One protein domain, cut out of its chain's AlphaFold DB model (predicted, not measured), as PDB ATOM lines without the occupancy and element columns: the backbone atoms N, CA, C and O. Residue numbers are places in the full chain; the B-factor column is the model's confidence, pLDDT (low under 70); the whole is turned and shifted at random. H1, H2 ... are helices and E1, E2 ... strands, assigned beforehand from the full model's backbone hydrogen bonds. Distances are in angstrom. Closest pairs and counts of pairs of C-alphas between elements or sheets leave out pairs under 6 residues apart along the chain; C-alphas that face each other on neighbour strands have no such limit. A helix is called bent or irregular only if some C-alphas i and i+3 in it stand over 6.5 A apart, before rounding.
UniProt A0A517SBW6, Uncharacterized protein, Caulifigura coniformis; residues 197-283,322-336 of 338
ATOM      1  N   ALA A 197     -11.786 -35.571 -41.693       59.34
ATOM      2  CA  ALA A 197     -10.824 -35.619 -40.597       59.34
ATOM      3  C   ALA A 197      -9.398 -35.149 -40.958       59.34
ATOM      4  O   ALA A 197      -8.701 -34.667 -40.072       59.34
ATOM      5  N   ASP A 198      -8.968 -35.257 -42.216       64.88
ATOM      6  CA  ASP A 198      -7.618 -34.875 -42.655       64.88
ATOM      7  C   ASP A 198      -7.517 -33.376 -42.988       64.88
ATOM      8  O   ASP A 198      -6.436 -32.791 -42.917       64.88
ATOM      9  N   ALA A 199      -8.644 -32.734 -43.314       67.62
ATOM     10  CA  ALA A 199      -8.707 -31.306 -43.628       67.62
ATOM     11  C   ALA A 199      -8.839 -30.425 -42.373       67.62
ATOM     12  O   ALA A 199      -8.338 -29.302 -42.347       67.62
ATOM     13  N   LEU A 200      -9.472 -30.933 -41.312       70.88
ATOM     14  CA  LEU A 200      -9.703 -30.189 -40.067       70.88
ATOM     15  C   LEU A 200      -8.418 -29.716 -39.346       70.88
ATOM     16  O   LEU A 200      -8.390 -28.560 -38.917       70.88
ATOM     17  N   PRO A 201      -7.319 -30.500 -39.272       74.12
ATOM     18  CA  PRO A 201      -6.055 -30.015 -38.719       74.12
ATOM     19  C   PRO A 201      -5.473 -28.811 -39.474       74.12
ATOM     20  O   PRO A 201      -4.726 -28.036 -38.889       74.12
ATOM     21  N   LEU A 202      -5.789 -28.654 -40.765       72.69
ATOM     22  CA  LEU A 202      -5.240 -27.578 -41.599       72.69
ATOM     23  C   LEU A 202      -5.885 -26.220 -41.310       72.69
ATOM     24  O   LEU A 202      -5.292 -25.188 -41.623       72.69
ATOM     25  N   VAL A 203      -7.091 -26.226 -40.739       76.81
ATOM     26  CA  VAL A 203      -7.854 -25.014 -40.419       76.81
ATOM     27  C   VAL A 203      -7.834 -24.678 -38.928       76.81
ATOM     28  O   VAL A 203      -8.210 -23.570 -38.560       76.81
ATOM     29  N   ALA A 204      -7.370 -25.585 -38.062       79.62
ATOM     30  CA  ALA A 204      -7.233 -25.325 -36.631       79.62
ATOM     31  C   ALA A 204      -6.286 -24.139 -36.366       79.62
ATOM     32  O   ALA A 204      -5.173 -24.079 -36.887       79.62
ATOM     33  N   GLY A 205      -6.732 -23.179 -35.554       82.00
ATOM     34  CA  GLY A 205      -5.973 -21.968 -35.221       82.00
ATOM     35  C   GLY A 205      -6.021 -20.873 -36.288       82.00
ATOM     36  O   GLY A 205      -5.437 -19.807 -36.090       82.00
ATOM     37  N   VAL A 206      -6.709 -21.102 -37.409       84.56
ATOM     38  CA  VAL A 206      -6.856 -20.102 -38.465       84.56
ATOM     39  C   VAL A 206      -7.962 -19.115 -38.092       84.56
ATOM     40  O   VAL A 206      -9.059 -19.493 -37.682       84.56
ATOM     41  N   SER A 207      -7.677 -17.826 -38.281       85.81
ATOM     42  CA  SER A 207      -8.675 -16.762 -38.241       85.81
ATOM     43  C   SER A 207      -8.840 -16.188 -39.644       85.81
ATOM     44  O   SER A 207      -7.917 -15.588 -40.190       85.81
ATOM     45  N   LEU A 208     -10.025 -16.350 -40.220       81.25
ATOM     46  CA  LEU A 208     -10.382 -15.846 -41.543       81.25
ATOM     47  C   LEU A 208     -11.255 -14.603 -41.393       81.25
ATOM     48  O   LEU A 208     -12.315 -14.646 -40.771       81.25
ATOM     49  N   LYS A 209     -10.819 -13.484 -41.972       83.62
ATOM     50  CA  LYS A 209     -11.636 -12.269 -42.068       83.62
ATOM     51  C   LYS A 209     -12.456 -12.324 -43.355       83.62
ATOM     52  O   LYS A 209     -11.891 -12.349 -44.444       83.62
ATOM     53  N   LEU A 210     -13.778 -12.328 -43.229       77.94
ATOM     54  CA  LEU A 210     -14.716 -12.256 -44.348       77.94
ATOM     55  C   LEU A 210     -15.049 -10.779 -44.597       77.94
ATOM     56  O   LEU A 210     -16.074 -10.249 -44.153       77.94
ATOM     57  N   GLY A 211     -14.104 -10.087 -45.240       84.75
ATOM     58  CA  GLY A 211     -14.156  -8.640 -45.445       84.75
ATOM     59  C   GLY A 211     -14.239  -7.865 -44.124       84.75
ATOM     60  O   GLY A 211     -13.589  -8.211 -43.140       84.75
ATOM     61  N   SER A 212     -15.059  -6.809 -44.101       83.69
ATOM     62  CA  SER A 212     -15.381  -6.040 -42.887       83.69
ATOM     63  C   SER A 212     -16.618  -6.553 -42.142       83.69
ATOM     64  O   SER A 212     -17.012  -5.966 -41.140       83.69
ATOM     65  N   ALA A 213     -17.273  -7.602 -42.650       79.50
ATOM     66  CA  ALA A 213     -18.556  -8.066 -42.132       79.50
ATOM     67  C   ALA A 213     -18.398  -9.078 -40.996       79.50
ATOM     68  O   ALA A 213     -19.092  -8.963 -39.990       79.50
ATOM     69  N   ALA A 214     -17.475 -10.032 -41.132       82.50
ATOM     70  CA  ALA A 214     -17.331 -11.111 -40.165       82.50
ATOM     71  C   ALA A 214     -15.884 -11.591 -40.012       82.50
ATOM     72  O   ALA A 214     -15.012 -11.368 -40.855       82.50
ATOM     73  N   THR A 215     -15.611 -12.271 -38.906       84.81
ATOM     74  CA  THR A 215     -14.378 -13.019 -38.676       84.81
ATOM     75  C   THR A 215     -14.731 -14.406 -38.172       84.81
ATOM     76  O   THR A 215     -15.407 -14.558 -37.157       84.81
ATOM     77  N   VAL A 216     -14.260 -15.416 -38.892       84.50
ATOM     78  CA  VAL A 216     -14.354 -16.819 -38.503       84.50
ATOM     79  C   VAL A 216     -13.068 -17.169 -37.772       84.50
ATOM     80  O   VAL A 216     -11.981 -17.038 -38.332       84.50
ATOM     81  N   SER A 217     -13.185 -17.597 -36.522       85.56
ATOM     82  CA  SER A 217     -12.060 -18.043 -35.707       85.56
ATOM     83  C   SER A 217     -12.200 -19.528 -35.409       85.56
ATOM     84  O   SER A 217     -13.191 -19.978 -34.827       85.56
ATOM     85  N   VAL A 218     -11.198 -20.294 -35.829       87.31
ATOM     86  CA  VAL A 218     -11.105 -21.718 -35.527       87.31
ATOM     87  C   VAL A 218     -10.115 -21.895 -34.372       87.31
ATOM     88  O   VAL A 218      -8.968 -21.458 -34.484       87.31
ATOM     89  N   PRO A 219     -10.509 -22.531 -33.259       86.31
ATOM     90  CA  PRO A 219      -9.614 -22.799 -32.139       86.31
ATOM     91  C   PRO A 219      -8.366 -23.587 -32.565       86.31
ATOM     92  O   PRO A 219      -8.453 -24.522 -33.360       86.31
ATOM     93  N   ALA A 220      -7.194 -23.244 -32.025       84.56
ATOM     94  CA  ALA A 220      -5.941 -23.964 -32.307       84.56
ATOM     95  C   ALA A 220      -5.948 -25.403 -31.765       84.56
ATOM     96  O   ALA A 220      -5.298 -26.293 -32.306       84.56
ATOM     97  N   ASN A 221      -6.708 -25.629 -30.698       87.38
ATOM     98  CA  ASN A 221      -6.899 -26.909 -30.030       87.38
ATOM     99  C   ASN A 221      -8.240 -27.561 -30.400       87.38
ATOM    100  O   ASN A 221      -8.800 -28.279 -29.571       87.38
ATOM    101  N   LEU A 222      -8.766 -27.286 -31.601       86.88
ATOM    102  CA  LEU A 222     -10.013 -27.868 -32.092       86.88
ATOM    103  C   LEU A 222      -9.950 -29.398 -31.984       86.88
ATOM    104  O   LEU A 222      -9.162 -30.038 -32.681       86.88
ATOM    105  N   LYS A 223     -10.785 -29.986 -31.125       88.00
ATOM    106  CA  LYS A 223     -11.082 -31.418 -31.163       88.00
ATOM    107  C   LYS A 223     -12.382 -31.598 -31.923       88.00
ATOM    108  O   LYS A 223     -13.260 -30.738 -31.893       88.00
ATOM    109  N   TRP A 224     -12.505 -32.720 -32.607       88.56
ATOM    110  CA  TRP A 224     -13.738 -33.078 -33.280       88.56
ATOM    111  C   TRP A 224     -14.009 -34.562 -33.127       88.56
ATOM    112  O   TRP A 224     -13.093 -35.380 -33.013       88.56
ATOM    113  N   THR A 225     -15.286 -34.904 -33.164       87.12
ATOM    114  CA  THR A 225     -15.753 -36.285 -33.201       87.12
ATOM    115  C   THR A 225     -16.575 -36.496 -34.456       87.12
ATOM    116  O   THR A 225     -17.381 -35.646 -34.829       87.12
ATOM    117  N   VAL A 226     -16.369 -37.639 -35.107       88.00
ATOM    118  CA  VAL A 226     -17.165 -38.058 -36.262       88.00
ATOM    119  C   VAL A 226     -18.132 -39.134 -35.791       88.00
ATOM    120  O   VAL A 226     -17.700 -40.216 -35.394       88.00
ATOM    121  N   SER A 227     -19.430 -38.851 -35.847       85.62
ATOM    122  CA  SER A 227     -20.485 -39.832 -35.603       85.62
ATOM    123  C   SER A 227     -21.119 -40.219 -36.934       85.62
ATOM    124  O   SER A 227     -21.748 -39.395 -37.596       85.62
ATOM    125  N   GLN A 228     -20.974 -41.483 -37.328       85.81
ATOM    126  CA  GLN A 228     -21.668 -42.024 -38.496       85.81
ATOM    127  C   GLN A 228     -23.066 -42.480 -38.077       85.81
ATOM    128  O   GLN A 228     -23.208 -43.412 -37.284       85.81
ATOM    129  N   LYS A 229     -24.098 -41.816 -38.599       82.75
ATOM    130  CA  LYS A 229     -25.495 -42.236 -38.476       82.75
ATOM    131  C   LYS A 229     -25.943 -42.855 -39.809       82.75
ATOM    132  O   LYS A 229     -25.380 -42.537 -40.858       82.75
ATOM    133  N   PRO A 230     -26.941 -43.754 -39.826       85.62
ATOM    134  CA  PRO A 230     -27.478 -44.273 -41.080       85.62
ATOM    135  C   PRO A 230     -27.960 -43.130 -41.986       85.62
ATOM    136  O   PRO A 230     -28.914 -42.435 -41.655       85.62
ATOM    137  N   GLY A 231     -27.278 -42.920 -43.116       83.06
ATOM    138  CA  GLY A 231     -27.604 -41.857 -44.073       83.06
ATOM    139  C   GLY A 231     -27.055 -40.463 -43.746       83.06
ATOM    140  O   GLY A 231     -27.295 -39.547 -44.533       83.06
ATOM    141  N   SER A 232     -26.298 -40.280 -42.657       84.00
ATOM    142  CA  SER A 232     -25.655 -38.994 -42.357       84.00
ATOM    143  C   SER A 232     -24.323 -39.118 -41.612       84.00
ATOM    144  O   SER A 232     -24.062 -40.060 -40.863       84.00
ATOM    145  N   VAL A 233     -23.437 -38.151 -41.835       82.06
ATOM    146  CA  VAL A 233     -22.184 -38.001 -41.087       82.06
ATOM    147  C   VAL A 233     -22.288 -36.731 -40.264       82.06
ATOM    148  O   VAL A 233     -22.444 -35.648 -40.823       82.06
ATOM    149  N   VAL A 234     -22.183 -36.866 -38.945       85.94
ATOM    150  CA  VAL A 234     -22.212 -35.735 -38.017       85.94
ATOM    151  C   VAL A 234     -20.799 -35.456 -37.529       85.94
ATOM    152  O   VAL A 234     -20.119 -36.343 -37.004       85.94
ATOM    153  N   LEU A 235     -20.362 -34.220 -37.716       88.06
ATOM    154  CA  LEU A 235     -19.134 -33.671 -37.162       88.06
ATOM    155  C   LEU A 235     -19.525 -32.809 -35.971       88.06
ATOM    156  O   LEU A 235     -20.314 -31.887 -36.139       88.06
ATOM    157  N   SER A 236     -18.974 -33.095 -34.799       89.81
ATOM    158  CA  SER A 236     -19.160 -32.264 -33.605       89.81
ATOM    159  C   SER A 236     -17.817 -31.700 -33.174       89.81
ATOM    160  O   SER A 236     -16.803 -32.396 -33.287       89.81
ATOM    161  N   PHE A 237     -17.804 -30.460 -32.691       89.00
ATOM    162  CA  PHE A 237     -16.577 -29.738 -32.357       89.00
ATOM    163  C   PHE A 237     -16.491 -29.399 -30.869       89.00
ATOM    164  O   PHE A 237     -17.456 -28.932 -30.272       89.00
ATOM    165  N   ASP A 238     -15.306 -29.577 -30.286       88.62
ATOM    166  CA  ASP A 238     -15.005 -29.209 -28.902       88.62
ATOM    167  C   ASP A 238     -13.564 -28.660 -28.780       88.62
ATOM    168  O   ASP A 238     -12.598 -29.424 -28.865       88.62
ATOM    169  N   PRO A 239     -13.357 -27.343 -28.598       89.38
ATOM    170  CA  PRO A 239     -14.371 -26.289 -28.536       89.38
ATOM    171  C   PRO A 239     -14.944 -25.932 -29.921       89.38
ATOM    172  O   PRO A 239     -14.240 -25.991 -30.929       89.38
ATOM    173  N   ALA A 240     -16.206 -25.503 -29.961       88.19
ATOM    174  CA  ALA A 240     -16.886 -25.070 -31.182       88.19
ATOM    175  C   ALA A 240     -16.187 -23.867 -31.861       88.19
ATOM    176  O   ALA A 240     -15.871 -22.882 -31.178       88.19
ATOM    177  N   PRO A 241     -15.973 -23.894 -33.194       86.56
ATOM    178  CA  PRO A 241     -15.561 -22.725 -33.960       86.56
ATOM    179  C   PRO A 241     -16.513 -21.548 -33.747       86.56
ATOM    180  O   PRO A 241     -17.728 -21.728 -33.650       86.56
ATOM    181  N   GLN A 242     -15.958 -20.336 -33.688       87.06
ATOM    182  CA  GLN A 242     -16.731 -19.117 -33.458       87.06
ATOM    183  C   GLN A 242     -16.717 -18.232 -34.696       87.06
ATOM    184  O   GLN A 242     -15.650 -17.884 -35.208       87.06
ATOM    185  N   VAL A 243     -17.902 -17.810 -35.126       82.75
ATOM    186  CA  VAL A 243     -18.079 -16.755 -36.121       82.75
ATOM    187  C   VAL A 243     -18.505 -15.490 -35.391       82.75
ATOM    188  O   VAL A 243     -19.492 -15.483 -34.663       82.75
ATOM    189  N   THR A 244     -17.732 -14.422 -35.554       82.25
ATOM    190  CA  THR A 244     -18.073 -13.092 -35.040       82.25
ATOM    191  C   THR A 244     -18.515 -12.217 -36.203       82.25
ATOM    192  O   THR A 244     -17.725 -11.984 -37.118       82.25
ATOM    193  N   VAL A 245     -19.751 -11.727 -36.171       82.44
ATOM    194  CA  VAL A 245     -20.291 -10.788 -37.162       82.44
ATOM    195  C   VAL A 245     -20.143  -9.372 -36.604       82.44
ATOM    196  O   VAL A 245     -20.772  -9.006 -35.617       82.44
ATOM    197  N   HIS A 246     -19.269  -8.570 -37.211       79.31
ATOM    198  CA  HIS A 246     -18.866  -7.257 -36.684       79.31
ATOM    199  C   HIS A 246     -19.866  -6.144 -36.997       79.31
ATOM    200  O   HIS A 246     -19.955  -5.171 -36.257       79.31
ATOM    201  N   LYS A 247     -20.617  -6.255 -38.099       75.75
ATOM    202  CA  LYS A 247     -21.504  -5.167 -38.557       75.75
ATOM    203  C   LYS A 247     -22.823  -5.073 -37.801       75.75
ATOM    204  O   LYS A 247     -23.446  -4.016 -37.820       75.75
ATOM    205  N   VAL A 248     -23.242  -6.152 -37.150       59.12
ATOM    206  CA  VAL A 248     -24.512  -6.227 -36.431       59.12
ATOM    207  C   VAL A 248     -24.201  -6.713 -35.019       59.12
ATOM    208  O   VAL A 248     -23.994  -7.898 -34.783       59.12
ATOM    209  N   LEU A 249     -24.082  -5.761 -34.087       72.19
ATOM    210  CA  LEU A 249     -24.045  -6.000 -32.636       72.19
ATOM    211  C   LEU A 249     -22.935  -6.939 -32.112       72.19
ATOM    212  O   LEU A 249     -23.066  -7.471 -31.011       72.19
ATOM    213  N   ASN A 250     -21.831  -7.135 -32.848       76.94
ATOM    214  CA  ASN A 250     -20.761  -8.078 -32.480       76.94
ATOM    215  C   ASN A 250     -21.302  -9.469 -32.109       76.94
ATOM    216  O   ASN A 250     -20.831 -10.099 -31.154       76.94
ATOM    217  N   TRP A 251     -22.307  -9.942 -32.846       82.44
ATOM    218  CA  TRP A 251     -22.902 -11.245 -32.599       82.44
ATOM    219  C   TRP A 251     -21.859 -12.347 -32.747       82.44
ATOM    220  O   TRP A 251     -21.115 -12.411 -33.730       82.44
ATOM    221  N   ARG A 252     -21.788 -13.204 -31.727       84.25
ATOM    222  CA  ARG A 252     -20.905 -14.365 -31.700       84.25
ATOM    223  C   ARG A 252     -21.744 -15.613 -31.769       84.25
ATOM    224  O   ARG A 252     -22.543 -15.887 -30.882       84.25
ATOM    225  N   VAL A 253     -21.489 -16.369 -32.814       86.81
ATOM    226  CA  VAL A 253     -22.218 -17.572 -33.144       86.81
ATOM    227  C   VAL A 253     -21.250 -18.745 -33.050       86.81
ATOM    228  O   VAL A 253     -20.116 -18.659 -33.534       86.81
ATOM    229  N   ARG A 254     -21.664 -19.826 -32.387       88.25
ATOM    230  CA  ARG A 254     -20.864 -21.049 -32.253       88.25
ATOM    231  C   ARG A 254     -21.395 -22.106 -33.203       88.25
ATOM    232  O   ARG A 254     -22.594 -22.350 -33.248       88.25
ATOM    233  N   LEU A 255     -20.488 -22.728 -33.946       88.12
ATOM    234  CA  LEU A 255     -20.812 -23.871 -34.790       88.12
ATOM    235  C   LEU A 255     -20.614 -25.152 -33.975       88.12
ATOM    236  O   LEU A 255     -19.481 -25.591 -33.778       88.12
ATOM    237  N   GLU A 256     -21.702 -25.734 -33.485       91.06
ATOM    238  CA  GLU A 256     -21.650 -26.950 -32.663       91.06
ATOM    239  C   GLU A 256     -21.335 -28.184 -33.507       91.06
ATOM    240  O   GLU A 256     -20.561 -29.060 -33.101       91.06
ATOM    241  N   GLY A 257     -21.889 -28.220 -34.719       89.75
ATOM    242  CA  GLY A 257     -21.705 -29.347 -35.604       89.75
ATOM    243  C   GLY A 257     -22.096 -29.100 -37.050       89.75
ATOM    244  O   GLY A 257     -22.680 -28.082 -37.424       89.75
ATOM    245  N   ILE A 258     -21.717 -30.062 -37.882       89.25
ATOM    246  CA  ILE A 258     -22.081 -30.126 -39.294       89.25
ATOM    247  C   ILE A 258     -22.636 -31.521 -39.542       89.25
ATOM    248  O   ILE A 258     -21.936 -32.515 -39.336       89.25
ATOM    249  N   GLU A 259     -23.873 -31.595 -40.011       89.00
ATOM    250  CA  GLU A 259     -24.470 -32.830 -40.497       89.00
ATOM    251  C   GLU A 259     -24.443 -32.842 -42.024       89.00
ATOM    252  O   GLU A 259     -24.958 -31.949 -42.694       89.00
ATOM    253  N   ILE A 260     -23.810 -33.866 -42.584       84.81
ATOM    254  CA  ILE A 260     -23.688 -34.058 -44.025       84.81
ATOM    255  C   ILE A 260     -24.532 -35.270 -44.397       84.81
ATOM    256  O   ILE A 260     -24.262 -36.388 -43.950       84.81
ATOM    257  N   THR A 261     -25.537 -35.054 -45.237       84.06
ATOM    258  CA  THR A 261     -26.331 -36.112 -45.864       84.06
ATOM    259  C   THR A 261     -25.995 -36.184 -47.358       84.06
ATOM    260  O   THR A 261     -25.386 -35.262 -47.910       84.06
ATOM    261  N   PRO A 262     -26.409 -37.249 -48.068       83.81
ATOM    262  CA  PRO A 262     -26.261 -37.308 -49.514       83.81
ATOM    263  C   PRO A 262     -26.951 -36.165 -50.257       83.81
ATOM    264  O   PRO A 262     -26.607 -35.940 -51.403       83.81
ATOM    265  N   THR A 263     -27.917 -35.457 -49.668       84.81
ATOM    266  CA  THR A 263     -28.715 -34.428 -50.361       84.81
ATOM    267  C   THR A 263     -28.699 -33.074 -49.664       84.81
ATOM    268  O   THR A 263     -29.342 -32.139 -50.138       84.81
ATOM    269  N   SER A 264     -27.976 -32.921 -48.554       87.19
ATOM    270  CA  SER A 264     -27.905 -31.660 -47.823       87.19
ATOM    271  C   SER A 264     -26.677 -31.550 -46.927       87.19
ATOM    272  O   SER A 264     -26.121 -32.547 -46.472       87.19
ATOM    273  N   VAL A 265     -26.295 -30.310 -46.628       85.06
ATOM    274  CA  VAL A 265     -25.411 -29.975 -45.508       85.06
ATOM    275  C   VAL A 265     -26.197 -29.112 -44.533       85.06
ATOM    276  O   VAL A 265     -26.710 -28.064 -44.923       85.06
ATOM    277  N   SER A 266     -26.289 -29.551 -43.285       86.88
ATOM    278  CA  SER A 266     -26.931 -28.820 -42.197       86.88
ATOM    279  C   SER A 266     -25.872 -28.327 -41.218       86.88
ATOM    280  O   SER A 266     -25.019 -29.093 -40.768       86.88
ATOM    281  N   LEU A 267     -25.901 -27.033 -40.918       88.75
ATOM    282  CA  LEU A 267     -25.036 -26.390 -39.936       88.75
ATOM    283  C   LEU A 267     -25.817 -26.247 -38.632       88.75
ATOM    284  O   LEU A 267     -26.866 -25.599 -38.624       88.75
ATOM    285  N   GLN A 268     -25.295 -26.842 -37.562       89.12
ATOM    286  CA  GLN A 268     -25.868 -26.745 -36.222       89.12
ATOM    287  C   GLN A 268     -25.235 -25.569 -35.502       89.12
ATOM    288  O   GLN A 268     -24.023 -25.547 -35.250       89.12
ATOM    289  N   ILE A 269     -26.061 -24.570 -35.236       88.56
ATOM    290  CA  ILE A 269     -25.624 -23.275 -34.753       88.56
ATOM    291  C   ILE A 269     -26.230 -23.035 -33.371       88.56
ATOM    292  O   ILE A 269     -27.444 -23.066 -33.206       88.56
ATOM    293  N   ASP A 270     -25.377 -22.765 -32.385       88.19
ATOM    294  CA  ASP A 270     -25.806 -22.531 -31.004       88.19
ATOM    295  C   ASP A 270     -26.796 -21.351 -30.930       88.19
ATOM    296  O   ASP A 270     -26.503 -20.247 -31.400       88.19
ATOM    297  N   ASN A 271     -27.962 -21.592 -30.323       83.50
ATOM    298  CA  ASN A 271     -29.085 -20.653 -30.171       83.50
ATOM    299  C   ASN A 271     -29.704 -20.117 -31.475       83.50
ATOM    300  O   ASN A 271     -30.412 -19.109 -31.445       83.50
ATOM    301  N   LEU A 272     -29.477 -20.779 -32.611       84.44
ATOM    302  CA  LEU A 272     -30.092 -20.430 -33.890       84.44
ATOM    303  C   LEU A 272     -30.727 -21.666 -34.538       84.44
ATOM    304  O   LEU A 272     -30.335 -22.794 -34.244       84.44
ATOM    305  N   PRO A 273     -31.739 -21.485 -35.403       85.12
ATOM    306  CA  PRO A 273     -32.290 -22.600 -36.155       85.12
ATOM    307  C   PRO A 273     -31.221 -23.210 -37.067       85.12
ATOM    308  O   PRO A 273     -30.444 -22.488 -37.697       85.12
ATOM    309  N   ASP A 274     -31.228 -24.540 -37.173       86.38
ATOM    310  CA  ASP A 274     -30.323 -25.269 -38.057       86.38
ATOM    311  C   ASP A 274     -30.449 -24.770 -39.497       86.38
ATOM    312  O   ASP A 274     -31.530 -24.743 -40.100       86.38
ATOM    313  N   VAL A 275     -29.309 -24.422 -40.083       83.44
ATOM    314  CA  VAL A 275     -29.263 -23.915 -41.447       83.44
ATOM    315  C   VAL A 275     -28.963 -25.072 -42.386       83.44
ATOM    316  O   VAL A 275     -27.851 -25.595 -42.406       83.44
ATOM    317  N   THR A 276     -29.952 -25.469 -43.186       84.19
ATOM    318  CA  THR A 276     -29.824 -26.597 -44.119       84.19
ATOM    319  C   THR A 276     -29.728 -26.128 -45.564       84.19
ATOM    320  O   THR A 276     -30.653 -25.528 -46.108       84.19
ATOM    321  N   VAL A 277     -28.624 -26.477 -46.219       81.69
ATOM    322  CA  VAL A 277     -28.397 -26.257 -47.648       81.69
ATOM    323  C   VAL A 277     -28.672 -27.557 -48.386       81.69
ATOM    324  O   VAL A 277     -27.965 -28.543 -48.187       81.69
ATOM    325  N   LYS A 278     -29.687 -27.573 -49.254       81.56
ATOM    326  CA  LYS A 278     -29.952 -28.719 -50.131       81.56
ATOM    327  C   LYS A 278     -28.942 -28.751 -51.275       81.56
ATOM    328  O   LYS A 278     -28.704 -27.744 -51.938       81.56
ATOM    329  N   LEU A 279     -28.371 -29.925 -51.502       77.75
ATOM    330  CA  LEU A 279     -27.478 -30.222 -52.607       77.75
ATOM    331  C   LEU A 279     -28.306 -30.873 -53.712       77.75
ATOM    332  O   LEU A 279     -28.763 -32.009 -53.574       77.75
ATOM    333  N   ASP A 280     -28.518 -30.138 -54.798       76.25
ATOM    334  CA  ASP A 280     -29.099 -30.706 -56.004       76.25
ATOM    335  C   ASP A 280     -27.982 -31.323 -56.851       76.25
ATOM    336  O   ASP A 280     -27.175 -30.622 -57.467       76.25
ATOM    337  N   TRP A 281     -27.914 -32.653 -56.834       63.75
ATOM    338  CA  TRP A 281     -26.987 -33.432 -57.652       63.75
ATOM    339  C   TRP A 281     -27.546 -33.758 -59.030       63.75
ATOM    340  O   TRP A 281     -26.973 -34.612 -59.712       63.75
ATOM    341  N   SER A 282     -28.657 -33.141 -59.446       57.47
ATOM    342  CA  SER A 282     -29.134 -33.290 -60.814       57.47
ATOM    343  C   SER A 282     -28.045 -32.797 -61.766       57.47
ATOM    344  O   SER A 282     -27.831 -31.611 -62.016       57.47
ATOM    345  N   PHE A 283     -27.283 -33.757 -62.285       47.41
ATOM    346  CA  PHE A 283     -26.427 -33.523 -63.423       47.41
ATOM    347  C   PHE A 283     -27.362 -33.038 -64.524       47.41
ATOM    348  O   PHE A 283     -28.315 -33.759 -64.829       47.41
ATOM    349  N   LEU A 322     -16.825 -23.692 -59.593       34.97
ATOM    350  CA  LEU A 322     -18.097 -23.047 -59.258       34.97
ATOM    351  C   LEU A 322     -18.797 -23.693 -58.041       34.97
ATOM    352  O   LEU A 322     -19.582 -23.027 -57.378       34.97
ATOM    353  N   PHE A 323     -18.520 -24.969 -57.743       38.19
ATOM    354  CA  PHE A 323     -19.171 -25.756 -56.685       38.19
ATOM    355  C   PHE A 323     -18.632 -25.435 -55.284       38.19
ATOM    356  O   PHE A 323     -19.402 -25.044 -54.410       38.19
ATOM    357  N   ALA A 324     -17.315 -25.521 -55.072       38.25
ATOM    358  CA  ALA A 324     -16.701 -25.168 -53.785       38.25
ATOM    359  C   ALA A 324     -16.869 -23.674 -53.478       38.25
ATOM    360  O   ALA A 324     -17.129 -23.290 -52.336       38.25
ATOM    361  N   TYR A 325     -16.815 -22.852 -54.527       38.47
ATOM    362  CA  TYR A 325     -17.139 -21.443 -54.442       38.47
ATOM    363  C   TYR A 325     -18.596 -21.238 -54.035       38.47
ATOM    364  O   TYR A 325     -18.827 -20.549 -53.057       38.47
ATOM    365  N   ARG A 326     -19.586 -21.884 -54.668       40.22
ATOM    366  CA  ARG A 326     -20.996 -21.745 -54.260       40.22
ATOM    367  C   ARG A 326     -21.273 -22.259 -52.852       40.22
ATOM    368  O   ARG A 326     -22.040 -21.610 -52.167       40.22
ATOM    369  N   VAL A 327     -20.644 -23.335 -52.381       41.78
ATOM    370  CA  VAL A 327     -20.855 -23.834 -51.007       41.78
ATOM    371  C   VAL A 327     -20.199 -22.923 -49.965       41.78
ATOM    372  O   VAL A 327     -20.849 -22.571 -48.985       41.78
ATOM    373  N   CYS A 328     -18.961 -22.465 -50.187       43.81
ATOM    374  CA  CYS A 328     -18.320 -21.490 -49.294       43.81
ATOM    375  C   CYS A 328     -19.004 -20.124 -49.362       43.81
ATOM    376  O   CYS A 328     -19.124 -19.457 -48.339       43.81
ATOM    377  N   THR A 329     -19.494 -19.725 -50.538       43.38
ATOM    378  CA  THR A 329     -20.272 -18.496 -50.711       43.38
ATOM    379  C   THR A 329     -21.603 -18.646 -50.002       43.38
ATOM    380  O   THR A 329     -21.902 -17.791 -49.202       43.38
ATOM    381  N   VAL A 330     -22.346 -19.742 -50.172       44.19
ATOM    382  CA  VAL A 330     -23.621 -19.994 -49.480       44.19
ATOM    383  C   VAL A 330     -23.427 -20.069 -47.965       44.19
ATOM    384  O   VAL A 330     -24.183 -19.431 -47.251       44.19
ATOM    385  N   ALA A 331     -22.384 -20.731 -47.454       46.16
ATOM    386  CA  ALA A 331     -22.067 -20.722 -46.023       46.16
ATOM    387  C   ALA A 331     -21.681 -19.317 -45.519       46.16
ATOM    388  O   ALA A 331     -22.159 -18.883 -44.476       46.16
ATOM    389  N   SER A 332     -20.880 -18.571 -46.288       44.22
ATOM    390  CA  SER A 332     -20.530 -17.175 -45.974       44.22
ATOM    391  C   SER A 332     -21.727 -16.228 -46.096       44.22
ATOM    392  O   SER A 332     -21.775 -15.218 -45.413       44.22
ATOM    393  N   PHE A 333     -22.694 -16.548 -46.954       38.25
ATOM    394  CA  PHE A 333     -23.892 -15.761 -47.224       38.25
ATOM    395  C   PHE A 333     -24.971 -16.024 -46.177       38.25
ATOM    396  O   PHE A 333     -25.589 -15.090 -45.685       38.25
ATOM    397  N   LEU A 334     -25.138 -17.276 -45.756       39.75
ATOM    398  CA  LEU A 334     -26.015 -17.664 -44.654       39.75
ATOM    399  C   LEU A 334     -25.524 -17.096 -43.317       39.75
ATOM    400  O   LEU A 334     -26.342 -16.728 -42.489       39.75
ATOM    401  N   LEU A 335     -24.209 -16.926 -43.145       39.50
ATOM    402  CA  LEU A 335     -23.612 -16.216 -42.005       39.50
ATOM    403  C   LEU A 335     -23.737 -14.679 -42.076       39.50
ATOM    404  O   LEU A 335     -23.349 -14.004 -41.128       39.50
ATOM    405  N   VAL A 336     -24.210 -14.121 -43.197       35.06
ATOM    406  CA  VAL A 336     -24.435 -12.673 -43.390       35.06
ATOM    407  C   VAL A 336     -25.929 -12.323 -43.401       35.06
ATOM    408  O   VAL A 336     -26.282 -11.177 -43.140       35.06
TER     409      VAL A 336
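Overview. This is residues 197 to 283 and 322 to 336 of the 338 residues of an uncharacterized protein of Caulifigura coniformis (UniProt A0A517SBW6). One twisted sheet of eight strands curls round the helix H2, which lies in the hollow with its residues 327 to 336 near the sheet. The long bent strand E6 is where the sheet forks: E5, E2 and E1 make one wing beside its first part, E4 and E3 a second wing beside its later part, and E7 and E8 continue the sheet on its other side, while the short helix H1 is near the edge strand E3. The printed part has 102 residues with two named helices and eight named strands; along the chain H1 comes first, the eight strands follow, and H2 comes last; each pair of neighbour strands is antiparallel, and the class is mixed, helices and strands. The whole is compact, with a radius of gyration of the C-alphas of 13.9 A, and rounded, spanning 37 by 30 by 26 A.

Along the chain. The longest strand is E6, residues 251 to 261, 28.4 A from first to last C-alpha, with C-alpha 251 at (-22.902, -11.245, -32.599). It bends by 55 degrees at residue 256. Next in the sheet are E5, residues 242 to 245, E4, residues 232 to 238 and 19.8 A long, and E7, residues 264 to 269 and 15.7 A long. The other strands are E1, residues 207 to 210, E2, residues 214 to 217, E3, residues 223 to 229 and 19.4 A long, and E8, residues 275 to 278. H1, residues 197 to 203, is 11.0 A long and begins at C-alpha 197, (-10.824, -35.619, -40.597). H2, residues 322 to 336, is 20.0 A long and ends at C-alpha 336, (-24.435, -12.673, -43.390).

Arrangement. E6 has three neighbours in a staggered pairing. E5 and E4 lie on one side of it, E5 beside residues 251 to 254 and E4 beside residues 256 to 261; E7 lies on the other side, beside residues 254 to 261. E5 and E6 are a hairpin, with N 243 and O 253 2.9 A apart. E4 and E6 are antiparallel at 149 degrees, with N 235 and O 258 2.8 A apart. E6 and E7 are a hairpin, with N 266 and O 259 2.8 A apart. E5, E6, E7 and E8 form a meander, each strand the antiparallel neighbour of the one before. In the hairpin of E7 and E8, N 267 and O 275 are 2.8 A apart. E2 pairs with E5 through N 215 and O 244, 2.8 A, and with E1 in a hairpin through N 208 and O 216, 2.8 A. E3 and E4 are a hairpin, with N 227 and O 234 2.8 A apart. The edge strands are E1, E3 and E8. H2 is on the sheet, which curls round it. Its closest C-alphas to E8 are those of Leu 334 and Val 275, 7.7 A apart, and to E5 those of Val 336 and Val 245, 7.7 A apart. To E1 the closest are those of Ser 332 and Leu 210, 7.8 A apart. H1 is on the sheet at a height of 9.1 A and only just over E3, with 3 of its C-alphas falling on that strand. H1 and H2 are apart. In H2 every O i to N i+4 pair is within hydrogen-bond range; in H1 0 of 3 are, beside 2 of 4 O i to N i+3 pairs.

Size, cuts and confidence. The two C-alphas farthest apart are those of Leu 249 and Phe 283, 41.4 A. Residues 284 to 321 are not printed, and C-alphas 283 and 322 are 14.0 A apart across this cut, which lies in the link from E8 to H2. The links printed whole are tight. Mean pLDDT of the printed part is 76.1; residues 197 to 199, 248, 281 to 283 and 322 to 336 are under 70, and H2 has a mean of 40.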